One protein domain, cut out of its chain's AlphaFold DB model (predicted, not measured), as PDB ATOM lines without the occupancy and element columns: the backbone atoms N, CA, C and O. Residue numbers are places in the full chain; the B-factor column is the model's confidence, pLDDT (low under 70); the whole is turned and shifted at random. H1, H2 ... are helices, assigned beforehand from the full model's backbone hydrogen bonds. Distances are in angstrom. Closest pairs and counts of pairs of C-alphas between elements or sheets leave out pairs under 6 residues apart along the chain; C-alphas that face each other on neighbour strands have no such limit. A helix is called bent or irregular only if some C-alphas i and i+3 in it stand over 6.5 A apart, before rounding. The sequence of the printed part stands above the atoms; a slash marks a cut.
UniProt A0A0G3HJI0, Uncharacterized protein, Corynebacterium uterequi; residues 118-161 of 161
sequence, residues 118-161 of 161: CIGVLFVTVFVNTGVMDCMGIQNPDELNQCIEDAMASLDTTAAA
ATOM      1  N   CYS A 118     134.385 138.686 225.627       71.88
ATOM      2  CA  CYS A 118     135.155 139.791 225.051       71.88
ATOM      3  C   CYS A 118     135.970 139.342 223.832       71.88
ATOM      4  O   CYS A 118     135.911 139.989 222.791       71.88
ATOM      5  N   ILE A 119     136.684 138.217 223.934       77.69
ATOM      6  CA  ILE A 119     137.447 137.658 222.811       77.69
ATOM      7  C   ILE A 119     136.508 137.261 221.674       77.69
ATOM      8  O   ILE A 119     136.807 137.560 220.528       77.69
ATOM      9  N   GLY A 120     135.364 136.638 221.964       77.50
ATOM     10  CA  GLY A 120     134.385 136.244 220.951       77.50
ATOM     11  C   GLY A 120     133.800 137.439 220.199       77.50
ATOM     12  O   GLY A 120     133.722 137.411 218.975       77.50
ATOM     13  N   VAL A 121     133.449 138.516 220.906       72.94
ATOM     14  CA  VAL A 121     132.953 139.758 220.292       72.94
ATOM     15  C   VAL A 121     134.043 140.420 219.456       72.94
ATOM     16  O   VAL A 121     133.773 140.795 218.317       72.94
ATOM     17  N   LEU A 122     135.269 140.527 219.976       75.56
ATOM     18  CA  LEU A 122     136.399 141.057 219.213       75.56
ATOM     19  C   LEU A 122     136.671 140.212 217.973       75.56
ATOM     20  O   LEU A 122     136.819 140.763 216.893       75.56
ATOM     21  N   PHE A 123     136.665 138.888 218.100       78.19
ATOM     22  CA  PHE A 123     136.891 137.973 216.991       78.19
ATOM     23  C   PHE A 123     135.818 138.130 215.916       78.19
ATOM     24  O   PHE A 123     136.157 138.314 214.757       78.19
ATOM     25  N   VAL A 124     134.533 138.134 216.276       75.31
ATOM     26  CA  VAL A 124     133.444 138.331 215.305       75.31
ATOM     27  C   VAL A 124     133.532 139.712 214.655       75.31
ATOM     28  O   VAL A 124     133.420 139.814 213.440       75.31
ATOM     29  N   THR A 125     133.786 140.763 215.434       69.81
ATOM     30  CA  THR A 125     133.891 142.138 214.919       69.81
ATOM     31  C   THR A 125     135.072 142.274 213.965       69.81
ATOM     32  O   THR A 125     134.920 142.821 212.882       69.81
ATOM     33  N   VAL A 126     136.230 141.720 214.322       73.62
ATOM     34  CA  VAL A 126     137.419 141.701 213.469       73.62
ATOM     35  C   VAL A 126     137.146 140.878 212.217       73.62
ATOM     36  O   VAL A 126     137.265 141.409 211.125       73.62
ATOM     37  N   PHE A 127     136.716 139.623 212.327       75.00
ATOM     38  CA  PHE A 127     136.536 138.747 211.166       75.00
ATOM     39  C   PHE A 127     135.448 139.224 210.197       75.00
ATOM     40  O   PHE A 127     135.592 139.031 208.992       75.00
ATOM     41  N   VAL A 128     134.378 139.848 210.697       69.12
ATOM     42  CA  VAL A 128     133.301 140.393 209.857       69.12
ATOM     43  C   VAL A 128     133.682 141.751 209.264       69.12
ATOM     44  O   VAL A 128     133.407 141.981 208.092       69.12
ATOM     45  N   ASN A 129     134.339 142.639 210.021       67.56
ATOM     46  CA  ASN A 129     134.646 143.992 209.536       67.56
ATOM     47  C   ASN A 129     135.915 144.066 208.685       67.56
ATOM     48  O   ASN A 129     136.008 144.936 207.827       67.56
ATOM     49  N   THR A 130     136.891 143.184 208.911       70.44
ATOM     50  CA  THR A 130     138.160 143.203 208.159       70.44
ATOM     51  C   THR A 130     138.080 142.512 206.806       70.44
ATOM     52  O   THR A 130     139.019 142.619 206.028       70.44
ATOM     53  N   GLY A 131     137.005 141.768 206.516       69.12
ATOM     54  CA  GLY A 131     136.871 141.059 205.240       69.12
ATOM     55  C   GLY A 131     137.947 139.992 205.001       69.12
ATOM     56  O   GLY A 131     138.082 139.507 203.886       69.12
ATOM     57  N   VAL A 132     138.700 139.566 206.028       71.81
ATOM     58  CA  VAL A 132     139.777 138.557 205.900       71.81
ATOM     59  C   VAL A 132     139.269 137.233 205.306       71.81
ATOM     60  O   VAL A 132     140.031 136.496 204.681       71.81
ATOM     61  N   MET A 133     137.971 136.937 205.443       68.06
ATOM     62  CA  MET A 133     137.340 135.791 204.779       68.06
ATOM     63  C   MET A 133     137.378 135.878 203.248       68.06
ATOM     64  O   MET A 133     137.499 134.838 202.603       68.06
ATOM     65  N   ASP A 134     137.351 137.082 202.677       75.44
ATOM     66  CA  ASP A 134     137.460 137.288 201.233       75.44
ATOM     67  C   ASP A 134     138.893 137.019 200.749       75.44
ATOM     68  O   ASP A 134     139.080 136.429 199.685       75.44
ATOM     69  N   CYS A 135     139.907 137.311 201.574       82.12
ATOM     70  CA  CYS A 135     141.300 136.968 201.273       82.12
ATOM     71  C   CYS A 135     141.526 135.446 201.223       82.12
ATOM     72  O   CYS A 135     142.309 134.965 200.407       82.12
ATOM     73  N   MET A 136     140.817 134.660 202.044       74.88
ATOM     74  CA  MET A 136     140.945 133.192 202.047       74.88
ATOM     75  C   MET A 136     140.421 132.524 200.764       74.88
ATOM     76  O   MET A 136     140.734 131.360 200.515       74.88
ATOM     77  N   GLY A 137     139.623 133.229 199.954       77.94
ATOM     78  CA  GLY A 137     139.132 132.745 198.659       77.94
ATOM     79  C   GLY A 137     140.100 132.967 197.489       77.94
ATOM     80  O   GLY A 137     139.864 132.447 196.395       77.94
ATOM     81  N   ILE A 138     141.182 133.722 197.699       81.19
ATOM     82  CA  ILE A 138     142.127 134.115 196.651       81.19
ATOM     83  C   ILE A 138     143.173 133.008 196.454       81.19
ATOM     84  O   ILE A 138     143.898 132.640 197.372       81.19
ATOM     85  N   GLN A 139     143.261 132.467 195.233       79.38
ATOM     86  CA  GLN A 139     144.231 131.415 194.880       79.38
ATOM     87  C   GLN A 139     145.603 131.971 194.458       79.38
ATOM     88  O   GLN A 139     146.580 131.223 194.422       79.38
ATOM     89  N   ASN A 140     145.689 133.267 194.142       84.12
ATOM     90  CA  ASN A 140     146.925 133.914 193.711       84.12
ATOM     91  C   ASN A 140     147.750 134.384 194.923       84.12
ATOM     92  O   ASN A 140     147.244 135.161 195.734       84.12
ATOM     93  N   PRO A 141     149.030 133.983 195.040       77.06
ATOM     94  CA  PRO A 141     149.866 134.370 196.177       77.06
ATOM     95  C   PRO A 141     150.178 135.875 196.208       77.06
ATOM     96  O   PRO A 141     150.351 136.433 197.289       77.06
ATOM     97  N   ASP A 142     150.216 136.539 195.051       81.88
ATOM     98  CA  ASP A 142     150.531 137.970 194.961       81.88
ATOM     99  C   ASP A 142     149.377 138.853 195.469       81.88
ATOM    100  O   ASP A 142     149.599 139.825 196.189       81.88
ATOM    101  N   GLU A 143     148.135 138.475 195.156       81.44
ATOM    102  CA  GLU A 143     146.919 139.191 195.570       81.44
ATOM    103  C   GLU A 143     146.548 138.899 197.036       81.44
ATOM    104  O   GLU A 143     146.004 139.762 197.726       81.44
ATOM    105  N   LEU A 144     146.907 137.714 197.551       85.25
ATOM    106  CA  LEU A 144     146.729 137.352 198.961       85.25
ATOM    107  C   LEU A 144     147.480 138.315 199.891       85.25
ATOM    108  O   LEU A 144     146.925 138.773 200.889       85.25
ATOM    109  N   ASN A 145     148.735 138.629 199.558       86.00
ATOM    110  CA  ASN A 145     149.581 139.484 200.393       86.00
ATOM    111  C   ASN A 145     149.020 140.909 200.489       86.00
ATOM    112  O   ASN A 145     148.971 141.463 201.583       86.00
ATOM    113  N   GLN A 146     148.534 141.458 199.372       85.62
ATOM    114  CA  GLN A 146     147.920 142.788 199.331       85.62
ATOM    115  C   GLN A 146     146.620 142.833 200.148       85.62
ATOM    116  O   GLN A 146     146.404 143.760 200.924       85.62
ATOM    117  N   CYS A 147     145.797 141.785 200.053       86.12
ATOM    118  CA  CYS A 147     144.544 141.678 200.803       86.12
ATOM    119  C   CYS A 147     144.764 141.626 202.326       86.12
ATOM    120  O   CYS A 147     144.040 142.267 203.087       86.12
ATOM    121  N   ILE A 148     145.787 140.894 202.788       85.62
ATOM    122  CA  ILE A 148     146.140 140.829 204.216       85.62
ATOM    123  C   ILE A 148     146.624 142.198 204.717       85.62
ATOM    124  O   ILE A 148     146.284 142.595 205.831       85.62
ATOM    125  N   GLU A 149     147.390 142.929 203.907       86.50
ATOM    126  CA  GLU A 149     147.933 144.243 204.266       86.50
ATOM    127  C   GLU A 149     146.830 145.306 204.419       86.50
ATOM    128  O   GLU A 149     146.791 146.012 205.432       86.50
ATOM    129  N   ASP A 150     145.858 145.331 203.507       84.69
ATOM    130  CA  ASP A 150     144.686 146.212 203.592       84.69
ATOM    131  C   ASP A 150     143.773 145.860 204.780       84.69
ATOM    132  O   ASP A 150     143.294 146.743 205.503       84.69
ATOM    133  N   ALA A 151     143.569 144.564 205.038       82.88
ATOM    134  CA  ALA A 151     142.790 144.101 206.182       82.88
ATOM    135  C   ALA A 151     143.427 144.531 207.515       82.88
ATOM    136  O   ALA A 151     142.713 144.961 208.426       82.88
ATOM    137  N   MET A 152     144.758 144.484 207.628       80.69
ATOM    138  CA  MET A 152     145.474 144.977 208.810       80.69
ATOM    139  C   MET A 152     145.327 146.496 208.982       80.69
ATOM    140  O   MET A 152     145.075 146.954 210.096       80.69
ATOM    141  N   ALA A 153     145.379 147.281 207.902       81.38
ATOM    142  CA  ALA A 153     145.204 148.737 207.967       81.38
ATOM    143  C   ALA A 153     143.796 149.165 208.447       81.38
ATOM    144  O   ALA A 153     143.630 150.195 209.112       81.38
ATOM    145  N   SER A 154     142.766 148.360 208.162       74.12
ATOM    146  CA  SER A 154     141.392 148.606 208.636       74.12
ATOM    147  C   SER A 154     141.210 148.400 210.153       74.12
ATOM    148  O   SER A 154     140.318 148.985 210.777       74.12
ATOM    149  N   LEU A 155     142.084 147.610 210.787       72.62
ATOM    150  CA  LEU A 155     142.052 147.363 212.231       72.62
ATOM    151  C   LEU A 155     142.584 148.554 213.029       72.62
ATOM    152  O   LEU A 155     141.974 148.940 214.028       72.62
ATOM    153  N   ASP A 156     143.666 149.172 212.559       72.94
ATOM    154  CA  ASP A 156     144.272 150.337 213.212       72.94
ATOM    155  C   ASP A 156     143.330 151.547 213.220       72.94
ATOM    156  O   ASP A 156     143.256 152.293 214.197       72.94
ATOM    157  N   THR A 157     142.544 151.718 212.157       64.00
ATOM    158  CA  THR A 157     141.539 152.787 212.069       64.00
ATOM    159  C   THR A 157     140.344 152.556 212.994       64.00
ATOM    160  O   THR A 157     139.791 153.520 213.518       64.00
ATOM    161  N   THR A 158     139.986 151.298 213.268       59.91
ATOM    162  CA  THR A 158     138.909 150.951 214.213       59.91
ATOM    163  C   THR A 158     139.351 151.124 215.671       59.91
ATOM    164  O   THR A 158     138.540 151.494 216.512       59.91
ATOM    165  N   ALA A 159     140.634 150.907 215.982       56.91
ATOM    166  CA  ALA A 159     141.196 151.152 217.315       56.91
ATOM    167  C   ALA A 159     141.344 152.650 217.659       56.91
ATOM    168  O   ALA A 159     141.558 152.994 218.823       56.91
ATOM    169  N   ALA A 160     141.246 153.532 216.658       51.81
ATOM    170  CA  ALA A 160     141.349 154.983 216.806       51.81
ATOM    171  C   ALA A 160     139.995 155.705 216.981       51.81
ATOM    172  O   ALA A 160     139.994 156.923 217.180       51.81
ATOM    173  N   ALA A 161     138.868 154.984 216.896       43.72
ATOM    174  CA  ALA A 161     137.505 155.501 217.075       43.72
ATOM    175  C   ALA A 161     136.933 155.132 218.452       43.72
ATOM    176  O   ALA A 161     136.213 155.983 219.026       43.72
TER     177      ALA A 161
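Overview. This is residues 118 to 161 of the 161 residues of an uncharacterized protein of Corynebacterium uterequi (UniProt A0A0G3HJI0). The model is a loose helical U, in which one limb is made of H1 followed by the short H2, and the other is the single long helix H3, which folds back past H2 toward H1. H2 packs on H3, while residues 118 to 125 of H1 stick out beyond the contacts with the rest. The printed part has 44 residues with three named helices, H1, H2 and H3 in chain order, and no named strand; the class is all helix. It is only just loose, close to compact, with a radius of gyration of the C-alphas of 11.4 A. The C-alphas span 33 by 20 by 11 A, an outline that is only just flat.

Arrangement. H1, residues 118 to 129, stands free with its residues 118 to 125. H1 is close to but not clearly touching H2, residues 132 to 135; their closest C-alphas, those of Phe 127 and Met 133, are 7.1 A apart. H2 touches H3, residues 141 to 159, and H3 touches H2 with residues 144 to 151 alone. The closest C-alphas of H2 and H3 are those of Cys 135 and Cys 147, 5.7 A apart. H1 and H3 are close but not clearly touching, and their closest C-alphas, those of Val 126 and Leu 155, are 7.4 A apart. They stand at a steep tilt of 55 degrees and run opposite ways. Every O i to N i+4 pair is within hydrogen-bond range in H1, and 10 of 15 are in H3; H2 is too short for such a pair, but its one O i to N i+3 pair is within range.

Along the chain. H1 begins at C-alpha 118, at (135.155, 139.791, 225.051), and ends at C-alpha 129, 16.1 A away. H2 has four residues, 132 to 135, with C-alpha 132 at (139.777, 138.557, 205.900) and 5.1 A from first to last C-alpha. H3, the longest helix with 19 residues, begins at C-alpha 141, at (149.866, 134.370, 196.177), and ends at C-alpha 159, at (141.196, 151.152, 217.315), 28.3 A away. None of the three helices is bent or irregular.

Size, cuts and confidence. The two C-alphas farthest apart, those of Cys 118 and Asn 140, are 34.0 A apart, while the first and last printed C-alphas, those of Cys 118 and Ala 161, are 17.8 A apart. The printed part has no cut, and Ala 161 is the chain's last residue. The links from H1 to H2, with 2 residues, and from H2 to H3, with 5 residues, are both tight. The mean pLDDT of the printed part is 75.0, and it is under 70 at residue 125, residues 128 to 129, residue 131, residue 133 and residues 157 to 161.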